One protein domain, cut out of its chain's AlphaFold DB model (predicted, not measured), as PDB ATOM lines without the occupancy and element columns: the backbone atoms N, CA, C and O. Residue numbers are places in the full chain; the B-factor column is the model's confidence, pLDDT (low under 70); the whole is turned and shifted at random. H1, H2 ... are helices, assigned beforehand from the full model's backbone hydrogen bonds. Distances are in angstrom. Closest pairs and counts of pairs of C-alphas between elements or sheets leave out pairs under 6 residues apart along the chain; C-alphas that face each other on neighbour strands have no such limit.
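AT A GLANCE: This is residues 213 to 244 and 253 to 329 of the 385 residues of the protein "DUF2851 family protein" of Dehalococcoidia bacterium (UniProt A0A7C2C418). The long helix H3 stands as an upright between two groups of helices: the hairpin H1 and H2 packs on one side of it, and on the other side H4 packs on residues 267 to 271 of H3, while H5 meets H4 with its residues 289 to 294 and runs outward, away from H3. Beyond H5 a second hairpin, H6 and H7 side by side, makes the far end of the row, with few contacts to the rest. The printed part has 109 residues with seven named helices, H1 to H7 in that order, and no named strand; the class is all helix. It is compact, with a radius of gyration of the C-alphas of 14.9 A and spans of 41 by 32 by 27 A.

HOW THE PARTS SIT: Start at H1, residues 216 to 224, which forms a hairpin with H2, residues 228 to 241: they touch at the C-alphas of Leu 223 and Arg 231, 5.4 A apart, at a steep tilt of 44 degrees, opposite ways. Next comes the hub, H3, residues 257 to 274; its residues 261 to 269 touch H2, closest at the C-alphas of Pro 232 and His 266, 4.9 A, at a steep tilt of 47 degrees. Look at residues 267 to 271 of H3 for its touch with H4, residues 276 to 285: the C-alphas of Gly 271 and Ala 279 are closest, 5.0 A. H5, residues 288 to 300, only just touches H3, with 3 pairs of C-alphas within 8 A, the closest being Gln 263 and Leu 290 at 6.4 A. H4 and H5 touch about perpendicular, at 84 degrees, with the C-alphas of Cys 283 and Leu 290 closest at 6.8 A. H6, residues 302 to 311, is close to H5 but not clearly touching, the closest C-alphas, Leu 297 and Leu 304, being 7.3 A apart. H6 and H7, residues 315 to 326, form a hairpin at a shallow tilt of 8 degrees, closest at the C-alphas of Ala 309 and Ala 318, 4.5 A. H6 and H7 are both apart from H3. Every O i to N i+4 pair is within hydrogen-bond range in H1 and H7; the counts are 8 of 10 in H2, 12 of 14 in H3, 3 of 6 in H4, 7 of 9 in H5 and 5 of 6 in H6.

IN THESE COORDINATES: Find C-alpha 216 at (2.768, -15.786, -2.752), where H1 begins; H2 then runs 20.6 A. Find C-alpha 257 at (11.228, -29.571, -14.969); from there H3 runs 26.5 A. H5 measures 18.8 A and H7 16.4 A, ending at C-alpha 326, (5.339, -9.272, -33.982).

THE WHOLE: The C-alphas of Ala 225 and Thr 327 are the two farthest apart, 43.6 A. Residues 245 to 252 are not printed, and C-alphas 244 and 253 are 19.3 A apart across this cut, which lies in the link from H2 to H3. The links that are printed whole are tight. The mean pLDDT of the printed part is 70.2, and 56 residues are under 70, among them residues 253 to 260 and 283 to 322.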
ATOM      1  N   GLY A 213      -3.744 -24.240  -1.812       56.50
ATOM      2  CA  GLY A 213      -2.472 -24.132  -2.539       56.50
ATOM      3  C   GLY A 213      -1.524 -23.050  -1.999       56.50
ATOM      4  O   GLY A 213      -1.943 -22.080  -1.370       56.50
ATOM      5  N   VAL A 214      -0.218 -23.207  -2.251       65.06
ATOM      6  CA  VAL A 214       0.807 -22.224  -1.849       65.06
ATOM      7  C   VAL A 214       0.548 -20.901  -2.573       65.06
ATOM      8  O   VAL A 214       0.680 -20.828  -3.792       65.06
ATOM      9  N   ASN A 215       0.171 -19.857  -1.833       79.94
ATOM     10  CA  ASN A 215       0.074 -18.491  -2.350       79.94
ATOM     11  C   ASN A 215       1.397 -17.733  -2.134       79.94
ATOM     12  O   ASN A 215       2.260 -18.146  -1.353       79.94
ATOM     13  N   TRP A 216       1.568 -16.612  -2.832       87.81
ATOM     14  CA  TRP A 216       2.768 -15.786  -2.752       87.81
ATOM     15  C   TRP A 216       3.013 -15.256  -1.339       87.81
ATOM     16  O   TRP A 216       4.164 -15.200  -0.920       87.81
ATOM     17  N   ALA A 217       1.972 -14.882  -0.592       88.12
ATOM     18  CA  ALA A 217       2.135 -14.335   0.756       88.12
ATOM     19  C   ALA A 217       2.751 -15.362   1.725       88.12
ATOM     20  O   ALA A 217       3.722 -15.045   2.413       88.12
ATOM     21  N   ALA A 218       2.244 -16.596   1.719       86.88
ATOM     22  CA  ALA A 218       2.758 -17.702   2.520       86.88
ATOM     23  C   ALA A 218       4.173 -18.101   2.081       86.88
ATOM     24  O   ALA A 218       5.077 -18.184   2.910       86.88
ATOM     25  N   LEU A 219       4.400 -18.252   0.769       88.56
ATOM     26  CA  LEU A 219       5.734 -18.539   0.240       88.56
ATOM     27  C   LEU A 219       6.734 -17.446   0.641       88.56
ATOM     28  O   LEU A 219       7.843 -17.736   1.074       88.56
ATOM     29  N   ARG A 220       6.348 -16.174   0.524       93.00
ATOM     30  CA  ARG A 220       7.199 -15.039   0.886       93.00
ATOM     31  C   ARG A 220       7.552 -15.051   2.371       93.00
ATOM     32  O   ARG A 220       8.701 -14.765   2.691       93.00
ATOM     33  N   ALA A 221       6.609 -15.373   3.256       92.12
ATOM     34  CA  ALA A 221       6.875 -15.469   4.691       92.12
ATOM     35  C   ALA A 221       7.951 -16.526   4.994       92.12
ATOM     36  O   ALA A 221       8.933 -16.224   5.669       92.12
ATOM     37  N   GLU A 222       7.836 -17.711   4.391       92.75
ATOM     38  CA  GLU A 222       8.835 -18.783   4.496       92.75
ATOM     39  C   GLU A 222      10.221 -18.366   3.977       92.75
ATOM     40  O   GLU A 222      11.248 -18.723   4.551       92.75
ATOM     41  N   LEU A 223      10.272 -17.587   2.892       94.50
ATOM     42  CA  LEU A 223      11.533 -17.085   2.336       94.50
ATOM     43  C   LEU A 223      12.163 -15.982   3.191       94.50
ATOM     44  O   LEU A 223      13.385 -15.869   3.251       94.50
ATOM     45  N   LEU A 224      11.357 -15.154   3.849       95.62
ATOM     46  CA  LEU A 224      11.866 -14.112   4.740       95.62
ATOM     47  C   LEU A 224      12.339 -14.671   6.088       95.62
ATOM     48  O   LEU A 224      13.165 -14.031   6.731       95.62
ATOM     49  N   ALA A 225      11.883 -15.866   6.474       96.06
ATOM     50  CA  ALA A 225      12.320 -16.561   7.684       96.06
ATOM     51  C   ALA A 225      13.743 -17.147   7.590       96.06
ATOM     52  O   ALA A 225      14.306 -17.547   8.608       96.06
ATOM     53  N   VAL A 226      14.340 -17.198   6.393       95.88
ATOM     54  CA  VAL A 226      15.702 -17.712   6.176       95.88
ATOM     55  C   VAL A 226      16.655 -16.618   5.663       95.88
ATOM     56  O   VAL A 226      16.217 -15.677   4.983       95.88
ATOM     57  N   PRO A 227      17.974 -16.729   5.936       96.50
ATOM     58  CA  PRO A 227      18.989 -15.850   5.359       96.50
ATOM     59  C   PRO A 227      18.901 -15.777   3.832       96.50
ATOM     60  O   PRO A 227      18.577 -16.762   3.169       96.50
ATOM     61  N   GLU A 228      19.245 -14.620   3.262       92.12
ATOM     62  CA  GLU A 228      19.123 -14.358   1.821       92.12
ATOM     63  C   GLU A 228      19.816 -15.406   0.942       92.12
ATOM     64  O   GLU A 228      19.243 -15.845  -0.056       92.12
ATOM     65  N   SER A 229      20.992 -15.874   1.362       92.88
ATOM     66  CA  SER A 229      21.766 -16.910   0.670       92.88
ATOM     67  C   SER A 229      21.050 -18.264   0.576       92.88
ATOM     68  O   SER A 229      21.321 -19.028  -0.348       92.88
ATOM     69  N   LEU A 230      20.116 -18.559   1.488       94.62
ATOM     70  CA  LEU A 230      19.377 -19.826   1.540       94.62
ATOM     71  C   LEU A 230      18.009 -19.759   0.845       94.62
ATOM     72  O   LEU A 230      17.407 -20.800   0.566       94.62
ATOM     73  N   ARG A 231      17.514 -18.558   0.514       93.88
ATOM     74  CA  ARG A 231      16.180 -18.360  -0.082       93.88
ATOM     75  C   ARG A 231      15.961 -19.134  -1.386       93.88
ATOM     76  O   ARG A 231      14.894 -19.731  -1.511       93.88
ATOM     77  N   PRO A 232      16.902 -19.187  -2.353       90.38
ATOM     78  CA  PRO A 232      16.678 -19.951  -3.582       90.38
ATOM     79  C   PRO A 232      16.496 -21.453  -3.333       90.38
ATOM     80  O   PRO A 232      15.630 -22.067  -3.951       90.38
ATOM     81  N   GLY A 233      17.269 -22.031  -2.403       88.38
ATOM     82  CA  GLY A 233      17.124 -23.431  -1.996       88.38
ATOM     83  C   GLY A 233      15.772 -23.678  -1.332       88.38
ATOM     84  O   GLY A 233      15.011 -24.528  -1.782       88.38
ATOM     85  N   ARG A 234      15.403 -22.832  -0.360       90.25
ATOM     86  CA  ARG A 234      14.101 -22.914   0.317       90.25
ATOM     87  C   ARG A 234      12.924 -22.786  -0.656       90.25
ATOM     88  O   ARG A 234      11.968 -23.550  -0.561       90.25
ATOM     89  N   ALA A 235      12.994 -21.857  -1.611       88.06
ATOM     90  CA  ALA A 235      11.976 -21.690  -2.647       88.06
ATOM     91  C   ALA A 235      11.857 -22.939  -3.530       88.06
ATOM     92  O   ALA A 235      10.747 -23.352  -3.862       88.06
ATOM     93  N   PHE A 236      12.985 -23.545  -3.905       85.19
ATOM     94  CA  PHE A 236      12.997 -24.780  -4.681       85.19
ATOM     95  C   PHE A 236      12.309 -25.917  -3.921       85.19
ATOM     96  O   PHE A 236      11.425 -26.551  -4.490       85.19
ATOM     97  N   ASP A 237      12.650 -26.123  -2.649       84.19
ATOM     98  CA  ASP A 237      12.093 -27.205  -1.829       84.19
ATOM     99  C   ASP A 237      10.577 -27.060  -1.646       84.19
ATOM    100  O   ASP A 237       9.825 -28.014  -1.851       84.19
ATOM    101  N   LEU A 238      10.110 -25.844  -1.342       80.62
ATOM    102  CA  LEU A 238       8.683 -25.544  -1.184       80.62
ATOM    103  C   LEU A 238       7.900 -25.774  -2.480       80.62
ATOM    104  O   LEU A 238       6.794 -26.313  -2.451       80.62
ATOM    105  N   LEU A 239       8.457 -25.389  -3.631       75.12
ATOM    106  CA  LEU A 239       7.801 -25.611  -4.918       75.12
ATOM    107  C   LEU A 239       7.862 -27.084  -5.351       75.12
ATOM    108  O   LEU A 239       6.895 -27.587  -5.914       75.12
ATOM    109  N   ALA A 240       8.973 -27.780  -5.093       72.75
ATOM    110  CA  ALA A 240       9.147 -29.194  -5.421       72.75
ATOM    111  C   ALA A 240       8.205 -30.088  -4.605       72.75
ATOM    112  O   ALA A 240       7.615 -31.008  -5.167       72.75
ATOM    113  N   GLY A 241       8.013 -29.784  -3.316       65.12
ATOM    114  CA  GLY A 241       7.096 -30.513  -2.435       65.12
ATOM    115  C   GLY A 241       5.617 -30.385  -2.815       65.12
ATOM    116  O   GLY A 241       4.821 -31.239  -2.447       65.12
ATOM    117  N   ASN A 242       5.257 -29.355  -3.591       57.94
ATOM    118  CA  ASN A 242       3.886 -29.089  -4.042       57.94
ATOM    119  C   ASN A 242       3.665 -29.356  -5.544       57.94
ATOM    120  O   ASN A 242       2.560 -29.169  -6.051       57.94
ATOM    121  N   ALA A 243       4.701 -29.764  -6.285       53.31
ATOM    122  CA  ALA A 243       4.590 -30.011  -7.717       53.31
ATOM    123  C   ALA A 243       4.040 -31.425  -7.996       53.31
ATOM    124  O   ALA A 243       4.517 -32.395  -7.404       53.31
ATOM    125  N   PRO A 244       3.102 -31.599  -8.948       46.91
ATOM    126  CA  PRO A 244       2.739 -32.933  -9.413       46.91
ATOM    127  C   PRO A 244       3.972 -33.634 -10.006       46.91
ATOM    128  O   PRO A 244       4.750 -33.016 -10.739       46.91
ATOM    129  N   PRO A 253      16.502 -30.034 -23.052       34.59
ATOM    130  CA  PRO A 253      17.198 -29.663 -21.807       34.59
ATOM    131  C   PRO A 253      16.675 -28.402 -21.094       34.59
ATOM    132  O   PRO A 253      16.488 -28.428 -19.883       34.59
ATOM    133  N   ALA A 254      16.359 -27.334 -21.839       36.41
ATOM    134  CA  ALA A 254      15.743 -26.095 -21.322       36.41
ATOM    135  C   ALA A 254      14.275 -26.265 -20.881       36.41
ATOM    136  O   ALA A 254      13.639 -25.366 -20.340       36.41
ATOM    137  N   ASN A 255      13.716 -27.431 -21.162       45.47
ATOM    138  CA  ASN A 255      12.357 -27.825 -20.878       45.47
ATOM    139  C   ASN A 255      12.386 -29.023 -19.891       45.47
ATOM    140  O   ASN A 255      11.365 -29.660 -19.662       45.47
ATOM    141  N   ARG A 256      13.516 -29.299 -19.214       56.16
ATOM    142  CA  ARG A 256      13.513 -30.131 -18.000       56.16
ATOM    143  C   ARG A 256      12.786 -29.398 -16.869       56.16
ATOM    144  O   ARG A 256      12.828 -28.168 -16.788       56.16
ATOM    145  N   SER A 257      12.029 -30.134 -16.062       59.84
ATOM    146  CA  SER A 257      11.228 -29.571 -14.969       59.84
ATOM    147  C   SER A 257      12.093 -29.021 -13.836       59.84
ATOM    148  O   SER A 257      11.677 -28.070 -13.191       59.84
ATOM    149  N   ASP A 258      13.300 -29.542 -13.625       64.19
ATOM    150  CA  ASP A 258      14.208 -29.125 -12.551       64.19
ATOM    151  C   ASP A 258      14.921 -27.795 -12.858       64.19
ATOM    152  O   ASP A 258      14.999 -26.919 -12.001       64.19
ATOM    153  N   VAL A 259      15.388 -27.600 -14.096       67.38
ATOM    154  CA  VAL A 259      16.045 -26.352 -14.531       67.38
ATOM    155  C   VAL A 259      15.068 -25.179 -14.468       67.38
ATOM    156  O   VAL A 259      15.398 -24.117 -13.942       67.38
ATOM    157  N   ARG A 260      13.839 -25.388 -14.953       68.50
ATOM    158  CA  ARG A 260      12.763 -24.391 -14.888       68.50
ATOM    159  C   ARG A 260      12.374 -24.066 -13.440       68.50
ATOM    160  O   ARG A 260      12.006 -22.929 -13.154       68.50
ATOM    161  N   LEU A 261      12.519 -25.036 -12.536       73.38
ATOM    162  CA  LEU A 261      12.102 -24.907 -11.141       73.38
ATOM    163  C   LEU A 261      13.122 -24.088 -10.372       73.38
ATOM    164  O   LEU A 261      12.751 -23.162  -9.664       73.38
ATOM    165  N   ARG A 262      14.413 -24.363 -10.592       78.19
ATOM    166  CA  ARG A 262      15.505 -23.548 -10.048       78.19
ATOM    167  C   ARG A 262      15.415 -22.105 -10.529       78.19
ATOM    168  O   ARG A 262      15.546 -21.191  -9.728       78.19
ATOM    169  N   GLN A 263      15.138 -21.885 -11.814       77.69
ATOM    170  CA  GLN A 263      14.983 -20.529 -12.355       77.69
ATOM    171  C   GLN A 263      13.809 -19.777 -11.723       77.69
ATOM    172  O   GLN A 263      13.958 -18.607 -11.376       77.69
ATOM    173  N   LEU A 264      12.667 -20.445 -11.521       79.00
ATOM    174  CA  LEU A 264      11.554 -19.866 -10.771       79.00
ATOM    175  C   LEU A 264      11.963 -19.551  -9.333       79.00
ATOM    176  O   LEU A 264      11.763 -18.434  -8.877       79.00
ATOM    177  N   ALA A 265      12.575 -20.512  -8.644       85.75
ATOM    178  CA  ALA A 265      12.994 -20.378  -7.256       85.75
ATOM    179  C   ALA A 265      13.948 -19.192  -7.044       85.75
ATOM    180  O   ALA A 265      13.742 -18.406  -6.124       85.75
ATOM    181  N   HIS A 266      14.928 -18.998  -7.932       86.94
ATOM    182  CA  HIS A 266      15.819 -17.836  -7.896       86.94
ATOM    183  C   HIS A 266      15.068 -16.510  -8.074       86.94
ATOM    184  O   HIS A 266      15.321 -15.563  -7.331       86.94
ATOM    185  N   LEU A 267      14.121 -16.445  -9.016       85.06
ATOM    186  CA  LEU A 267      13.303 -15.249  -9.222       85.06
ATOM    187  C   LEU A 267      12.426 -14.937  -7.997       85.06
ATOM    188  O   LEU A 267      12.373 -13.792  -7.550       85.06
ATOM    189  N   LEU A 268      11.766 -15.951  -7.432       88.81
ATOM    190  CA  LEU A 268      10.931 -15.798  -6.239       88.81
ATOM    191  C   LEU A 268      11.763 -15.383  -5.017       88.81
ATOM    192  O   LEU A 268      11.351 -14.499  -4.272       88.81
ATOM    193  N   ALA A 269      12.957 -15.955  -4.850       90.56
ATOM    194  CA  ALA A 269      13.890 -15.593  -3.789       90.56
ATOM    195  C   ALA A 269      14.353 -14.130  -3.890       90.56
ATOM    196  O   ALA A 269      14.294 -13.407  -2.894       90.56
ATOM    197  N   GLY A 270      14.742 -13.672  -5.086       87.88
ATOM    198  CA  GLY A 270      15.111 -12.271  -5.322       87.88
ATOM    199  C   GLY A 270      13.942 -11.301  -5.111       87.88
ATOM    200  O   GLY A 270      14.134 -10.165  -4.683       87.88
ATOM    201  N   GLY A 271      12.712 -11.764  -5.345       89.12
ATOM    202  CA  GLY A 271      11.482 -11.006  -5.118       89.12
ATOM    203  C   GLY A 271      10.981 -10.968  -3.672       89.12
ATOM    204  O   GLY A 271      10.032 -10.235  -3.390       89.12
ATOM    205  N   ALA A 272      11.567 -11.741  -2.751       92.06
ATOM    206  CA  ALA A 272      11.030 -11.899  -1.398       92.06
ATOM    207  C   ALA A 272      11.075 -10.592  -0.585       92.06
ATOM    208  O   ALA A 272      10.062 -10.181  -0.014       92.06
ATOM    209  N   ALA A 273      12.227  -9.913  -0.564       89.06
ATOM    210  CA  ALA A 273      12.422  -8.668   0.183       89.06
ATOM    211  C   ALA A 273      12.029  -7.427  -0.638       89.06
ATOM    212  O   ALA A 273      11.200  -6.639  -0.192       89.06
ATOM    213  N   GLY A 274      12.573  -7.296  -1.855       86.06
ATOM    214  CA  GLY A 274      12.388  -6.126  -2.729       86.06
ATOM    215  C   GLY A 274      11.118  -6.135  -3.590       86.06
ATOM    216  O   GLY A 274      10.895  -5.208  -4.364       86.06
ATOM    217  N   GLY A 275      10.287  -7.173  -3.472       88.31
ATOM    218  CA  GLY A 275       9.050  -7.327  -4.232       88.31
ATOM    219  C   GLY A 275       9.230  -8.113  -5.533       88.31
ATOM    220  O   GLY A 275      10.135  -7.874  -6.334       88.31
ATOM    221  N   LEU A 276       8.305  -9.046  -5.775       85.94
ATOM    222  CA  LEU A 276       8.365  -9.961  -6.918       85.94
ATOM    223  C   LEU A 276       8.318  -9.242  -8.272       85.94
ATOM    224  O   LEU A 276       8.956  -9.672  -9.229       85.94
ATOM    225  N   TRP A 277       7.592  -8.128  -8.342       79.94
ATOM    226  CA  TRP A 277       7.460  -7.354  -9.572       79.94
ATOM    227  C   TRP A 277       8.776  -6.664  -9.954       79.94
ATOM    228  O   TRP A 277       9.209  -6.773 -11.095       79.94
ATOM    229  N   ALA A 278       9.468  -6.049  -8.991       79.81
ATOM    230  CA  ALA A 278      10.765  -5.412  -9.225       79.81
ATOM    231  C   ALA A 278      11.837  -6.432  -9.650       79.81
ATOM    232  O   ALA A 278      12.599  -6.185 -10.586       79.81
ATOM    233  N   ALA A 279      11.850  -7.610  -9.015       81.31
ATOM    234  CA  ALA A 279      12.741  -8.705  -9.392       81.31
ATOM    235  C   ALA A 279      12.469  -9.205 -10.822       81.31
ATOM    236  O   ALA A 279      13.396  -9.438 -11.599       81.31
ATOM    237  N   PHE A 280      11.196  -9.312 -11.205       76.94
ATOM    238  CA  PHE A 280      10.799  -9.676 -12.563       76.94
ATOM    239  C   PHE A 280      11.199  -8.618 -13.598       76.94
ATOM    240  O   PHE A 280      11.730  -8.960 -14.651       76.94
ATOM    241  N   GLU A 281      11.029  -7.332 -13.291       73.56
ATOM    242  CA  GLU A 281      11.440  -6.229 -14.170       73.56
ATOM    243  C   GLU A 281      12.953  -6.165 -14.381       73.56
ATOM    244  O   GLU A 281      13.419  -5.891 -15.491       73.56
ATOM    245  N   ALA A 282      13.741  -6.465 -13.347       73.50
ATOM    246  CA  ALA A 282      15.196  -6.548 -13.458       73.50
ATOM    247  C   ALA A 282      15.642  -7.580 -14.514       73.50
ATOM    248  O   ALA A 282      16.623  -7.347 -15.220       73.50
ATOM    249  N   CYS A 283      14.868  -8.655 -14.718       67.88
ATOM    250  CA  CYS A 283      15.161  -9.692 -15.714       67.88
ATOM    251  C   CYS A 283      15.083  -9.194 -17.165       67.88
ATOM    252  O   CYS A 283      15.684  -9.795 -18.056       67.88
ATOM    253  N   PHE A 284      14.328  -8.121 -17.430       61.59
ATOM    254  CA  PHE A 284      14.258  -7.521 -18.766       61.59
ATOM    255  C   PHE A 284      15.434  -6.583 -19.047       61.59
ATOM    256  O   PHE A 284      15.743  -6.353 -20.216       61.59
ATOM    257  N   ARG A 285      16.088  -6.061 -17.999       64.19
ATOM    258  CA  ARG A 285      17.271  -5.196 -18.106       64.19
ATOM    259  C   ARG A 285      18.561  -6.003 -18.254       64.19
ATOM    260  O   ARG A 285      19.364  -5.675 -19.118       64.19
ATOM    261  N   ASP A 286      18.720  -7.077 -17.479       63.12
ATOM    262  CA  ASP A 286      19.820  -8.036 -17.632       63.12
ATOM    263  C   ASP A 286      19.286  -9.480 -17.664       63.12
ATOM    264  O   ASP A 286      18.932 -10.047 -16.627       63.12
ATOM    265  N   PRO A 287      19.214 -10.109 -18.850       55.72
ATOM    266  CA  PRO A 287      18.695 -11.460 -18.984       55.72
ATOM    267  C   PRO A 287      19.708 -12.547 -18.594       55.72
ATOM    268  O   PRO A 287      19.308 -13.706 -18.530       55.72
ATOM    269  N   LYS A 288      20.996 -12.249 -18.348       54.03
ATOM    270  CA  LYS A 288      22.040 -13.272 -18.110       54.03
ATOM    271  C   LYS A 288      21.707 -14.306 -17.014       54.03
ATOM    272  O   LYS A 288      21.874 -15.494 -17.297       54.03
ATOM    273  N   PRO A 289      21.192 -13.945 -15.821       46.38
ATOM    274  CA  PRO A 289      20.908 -14.930 -14.768       46.38
ATOM    275  C   PRO A 289      19.682 -15.813 -15.056       46.38
ATOM    276  O   PRO A 289      19.537 -16.889 -14.479       46.38
ATOM    277  N   LEU A 290      18.791 -15.390 -15.959       51.47
ATOM    278  CA  LEU A 290      17.493 -16.028 -16.210       51.47
ATOM    279  C   LEU A 290      17.199 -16.174 -17.714       51.47
ATOM    280  O   LEU A 290      16.045 -16.252 -18.127       51.47
ATOM    281  N   GLY A 291      18.232 -16.245 -18.560       48.09
ATOM    282  CA  GLY A 291      18.098 -16.118 -20.018       48.09
ATOM    283  C   GLY A 291      17.181 -17.166 -20.652       48.09
ATOM    284  O   GLY A 291      16.436 -16.866 -21.586       48.09
ATOM    285  N   ALA A 292      17.149 -18.379 -20.092       51.03
ATOM    286  CA  ALA A 292      16.206 -19.412 -20.511       51.03
ATOM    287  C   ALA A 292      14.764 -19.131 -20.047       51.03
ATOM    288  O   ALA A 292      13.842 -19.414 -20.806       51.03
ATOM    289  N   LEU A 293      14.553 -18.526 -18.870       51.69
ATOM    290  CA  LEU A 293      13.239 -18.064 -18.408       51.69
ATOM    291  C   LEU A 293      12.736 -16.919 -19.292       51.69
ATOM    292  O   LEU A 293      11.601 -16.967 -19.747       51.69
ATOM    293  N   VAL A 294      13.584 -15.944 -19.626       52.28
ATOM    294  CA  VAL A 294      13.244 -14.852 -20.555       52.28
ATOM    295  C   VAL A 294      12.943 -15.396 -21.956       52.28
ATOM    296  O   VAL A 294      11.949 -15.008 -22.568       52.28
ATOM    297  N   GLY A 295      13.729 -16.354 -22.453       52.47
ATOM    298  CA  GLY A 295      13.443 -17.064 -23.704       52.47
ATOM    299  C   GLY A 295      12.138 -17.870 -23.656       52.47
ATOM    300  O   GLY A 295      11.390 -17.908 -24.636       52.47
ATOM    301  N   LEU A 296      11.807 -18.475 -22.513       51.00
ATOM    302  CA  LEU A 296      10.555 -19.202 -22.304       51.00
ATOM    303  C   LEU A 296       9.355 -18.252 -22.210       51.00
ATOM    304  O   LEU A 296       8.317 -18.524 -22.797       51.00
ATOM    305  N   LEU A 297       9.495 -17.120 -21.528       50.78
ATOM    306  CA  LEU A 297       8.473 -16.083 -21.449       50.78
ATOM    307  C   LEU A 297       8.214 -15.482 -22.832       50.78
ATOM    308  O   LEU A 297       7.064 -15.402 -23.251       50.78
ATOM    309  N   ARG A 298       9.267 -15.199 -23.606       50.84
ATOM    310  CA  ARG A 298       9.161 -14.746 -25.003       50.84
ATOM    311  C   ARG A 298       8.500 -15.786 -25.920       50.84
ATOM    312  O   ARG A 298       7.693 -15.422 -26.767       50.84
ATOM    313  N   SER A 299       8.796 -17.079 -25.747       44.88
ATOM    314  CA  SER A 299       8.301 -18.152 -26.635       44.88
ATOM    315  C   SER A 299       6.958 -18.776 -26.228       44.88
ATOM    316  O   SER A 299       6.197 -19.213 -27.093       44.88
ATOM    317  N   ARG A 300       6.633 -18.833 -24.931       46.44
ATOM    318  CA  ARG A 300       5.414 -19.465 -24.385       46.44
ATOM    319  C   ARG A 300       4.431 -18.494 -23.746       46.44
ATOM    320  O   ARG A 300       3.242 -18.812 -23.674       46.44
ATOM    321  N   ALA A 301       4.878 -17.311 -23.340       50.19
ATOM    322  CA  ALA A 301       4.036 -16.304 -22.703       50.19
ATOM    323  C   ALA A 301       4.223 -14.895 -23.302       50.19
ATOM    324  O   ALA A 301       4.382 -13.941 -22.547       50.19
ATOM    325  N   PRO A 302       4.144 -14.713 -24.634       47.66
ATOM    326  CA  PRO A 302       4.286 -13.381 -25.223       47.66
ATOM    327  C   PRO A 302       3.242 -12.373 -24.713       47.66
ATOM    328  O   PRO A 302       3.517 -11.184 -24.617       47.66
ATOM    329  N   GLY A 303       2.071 -12.861 -24.282       49.88
ATOM    330  CA  GLY A 303       1.035 -12.047 -23.633       49.88
ATOM    331  C   GLY A 303       1.427 -11.490 -22.275       49.88
ATOM    332  O   GLY A 303       0.790 -10.550 -21.825       49.88
ATOM    333  N   LEU A 304       2.470 -12.023 -21.633       54.62
ATOM    334  CA  LEU A 304       2.941 -11.510 -20.355       54.62
ATOM    335  C   LEU A 304       3.629 -10.150 -20.516       54.62
ATOM    336  O   LEU A 304       3.506  -9.339 -19.617       54.62
ATOM    337  N   GLY A 305       4.297  -9.879 -21.646       53.72
ATOM    338  CA  GLY A 305       4.950  -8.588 -21.912       53.72
ATOM    339  C   GLY A 305       3.952  -7.460 -22.187       53.72
ATOM    340  O   GLY A 305       4.043  -6.403 -21.571       53.72
ATOM    341  N   ALA A 306       2.953  -7.712 -23.040       51.00
ATOM    342  CA  ALA A 306       1.855  -6.771 -23.287       51.00
ATOM    343  C   ALA A 306       1.009  -6.551 -22.022       51.00
ATOM    344  O   ALA A 306       0.738  -5.415 -21.646       51.00
ATOM    345  N   ALA A 307       0.683  -7.629 -21.299       53.59
ATOM    346  CA  ALA A 307       0.019  -7.516 -20.006       53.59
ATOM    347  C   ALA A 307       0.866  -6.754 -18.979       53.59
ATOM    348  O   ALA A 307       0.336  -5.959 -18.219       53.59
ATOM    349  N   TRP A 308       2.178  -6.982 -18.942       60.56
ATOM    350  CA  TRP A 308       3.094  -6.318 -18.017       60.56
ATOM    351  C   TRP A 308       3.179  -4.813 -18.262       60.56
ATOM    352  O   TRP A 308       3.141  -4.033 -17.313       60.56
ATOM    353  N   ALA A 309       3.263  -4.392 -19.516       56.03
ATOM    354  CA  ALA A 309       3.354  -2.982 -19.837       56.03
ATOM    355  C   ALA A 309       2.045  -2.222 -19.575       56.03
ATOM    356  O   ALA A 309       2.051  -1.104 -19.068       56.03
ATOM    357  N   GLU A 310       0.915  -2.880 -19.804       53.09
ATOM    358  CA  GLU A 310      -0.396  -2.342 -19.458       53.09
ATOM    359  C   GLU A 310      -0.632  -2.314 -17.937       53.09
ATOM    360  O   GLU A 310      -1.199  -1.362 -17.409       53.09
ATOM    361  N   LEU A 311      -0.115  -3.304 -17.200       52.41
ATOM    362  CA  LEU A 311      -0.151  -3.348 -15.733       52.41
ATOM    363  C   LEU A 311       0.789  -2.349 -15.045       52.41
ATOM    364  O   LEU A 311       0.583  -2.017 -13.878       52.41
ATOM    365  N   THR A 312       1.846  -1.913 -15.726       53.91
ATOM    366  CA  THR A 312       2.782  -0.898 -15.215       53.91
ATOM    367  C   THR A 312       2.415   0.514 -15.669       53.91
ATOM    368  O   THR A 312       3.077   1.460 -15.254       53.91
ATOM    369  N   GLY A 313       1.366   0.671 -16.489       56.38
ATOM    370  CA  GLY A 313       0.990   1.958 -17.081       56.38
ATOM    371  C   GLY A 313       2.047   2.509 -18.044       56.38
ATOM    372  O   GLY A 313       2.047   3.698 -18.348       56.38
ATOM    373  N   ASN A 314       2.971   1.664 -18.512       65.38
ATOM    374  CA  ASN A 314       4.083   2.066 -19.357       65.38
ATOM    375  C   ASN A 314       3.757   1.758 -20.824       65.38
ATOM    376  O   ASN A 314       4.118   0.704 -21.351       65.38
ATOM    377  N   GLY A 315       3.061   2.689 -21.482       63.88
ATOM    378  CA  GLY A 315       2.640   2.546 -22.882       63.88
ATOM    379  C   GLY A 315       3.804   2.274 -23.843       63.88
ATOM    380  O   GLY A 315       3.731   1.346 -24.644       63.88
ATOM    381  N   ALA A 316       4.929   2.978 -23.683       62.69
ATOM    382  CA  ALA A 316       6.116   2.801 -24.530       62.69
ATOM    383  C   ALA A 316       6.706   1.383 -24.435       62.69
ATOM    384  O   ALA A 316       7.226   0.819 -25.396       62.69
ATOM    385  N   LEU A 317       6.626   0.773 -23.257       60.34
ATOM    386  CA  LEU A 317       7.074  -0.594 -23.038       60.34
ATOM    387  C   LEU A 317       6.101  -1.625 -23.622       60.34
ATOM    388  O   LEU A 317       6.536  -2.699 -24.039       60.34
ATOM    389  N   ALA A 318       4.810  -1.289 -23.687       63.31
ATOM    390  CA  ALA A 318       3.770  -2.133 -24.269       63.31
ATOM    391  C   ALA A 318       3.967  -2.233 -25.770       63.31
ATOM    392  O   ALA A 318       4.015  -3.337 -26.311       63.31
ATOM    393  N   GLU A 319       4.181  -1.082 -26.403       65.12
ATOM    394  CA  GLU A 319       4.485  -0.970 -27.823       65.12
ATOM    395  C   GLU A 319       5.744  -1.761 -28.172       65.12
ATOM    396  O   GLU A 319       5.699  -2.637 -29.032       65.12
ATOM    397  N   ARG A 320       6.838  -1.575 -27.422       61.72
ATOM    398  CA  ARG A 320       8.083  -2.332 -27.638       61.72
ATOM    399  C   ARG A 320       7.914  -3.837 -27.431       61.72
ATOM    400  O   ARG A 320       8.525  -4.630 -28.146       61.72
ATOM    401  N   ALA A 321       7.121  -4.259 -26.446       64.00
ATOM    402  CA  ALA A 321       6.859  -5.675 -26.197       64.00
ATOM    403  C   ALA A 321       5.998  -6.297 -27.305       64.00
ATOM    404  O   ALA A 321       6.245  -7.438 -27.706       64.00
ATOM    405  N   GLN A 322       5.014  -5.552 -27.808       69.81
ATOM    406  CA  GLN A 322       4.193  -5.960 -28.938       69.81
ATOM    407  C   GLN A 322       5.024  -6.030 -30.222       69.81
ATOM    408  O   GLN A 322       4.993  -7.057 -30.894       69.81
ATOM    409  N   GLU A 323       5.830  -5.014 -30.522       70.69
ATOM    410  CA  GLU A 323       6.719  -4.985 -31.685       70.69
ATOM    411  C   GLU A 323       7.721  -6.146 -31.654       70.69
ATOM    412  O   GLU A 323       7.867  -6.883 -32.632       70.69
ATOM    413  N   ALA A 324       8.354  -6.392 -30.504       66.38
ATOM    414  CA  ALA A 324       9.254  -7.528 -30.324       66.38
ATOM    415  C   ALA A 324       8.541  -8.876 -30.513       66.38
ATOM    416  O   ALA A 324       9.152  -9.845 -30.962       66.38
ATOM    417  N   TRP A 325       7.254  -8.967 -30.172       71.56
ATOM    418  CA  TRP A 325       6.459 -10.167 -30.407       71.56
ATOM    419  C   TRP A 325       6.065 -10.340 -31.878       71.56
ATOM    420  O   TRP A 325       6.119 -11.458 -32.396       71.56
ATOM    421  N   GLU A 326       5.699  -9.256 -32.561       72.75
ATOM    422  CA  GLU A 326       5.339  -9.272 -33.982       72.75
ATOM    423  C   GLU A 326       6.536  -9.618 -34.875       72.75
ATOM    424  O   GLU A 326       6.382 -10.337 -35.865       72.75
ATOM    425  N   THR A 327       7.730  -9.170 -34.487       70.81
ATOM    426  CA  THR A 327       8.995  -9.378 -35.211       70.81
ATOM    427  C   THR A 327       9.776 -10.610 -34.752       70.81
ATOM    428  O   THR A 327      10.793 -10.958 -35.356       70.81
ATOM    429  N   ALA A 328       9.314 -11.310 -33.709       68.38
ATOM    430  CA  ALA A 328      10.022 -12.467 -33.178       68.38
ATOM    431  C   ALA A 328      10.180 -13.579 -34.238       68.38
ATOM    432  O   ALA A 328       9.227 -13.903 -34.966       68.38
ATOM    433  N   PRO A 329      11.372 -14.209 -34.300       71.31
ATOM    434  CA  PRO A 329      11.695 -15.192 -35.323       71.31
ATOM    435  C   PRO A 329      10.797 -16.427 -35.235       71.31
ATOM    436  O   PRO A 329      10.106 -16.675 -34.241       71.31
TER     437      PRO A 329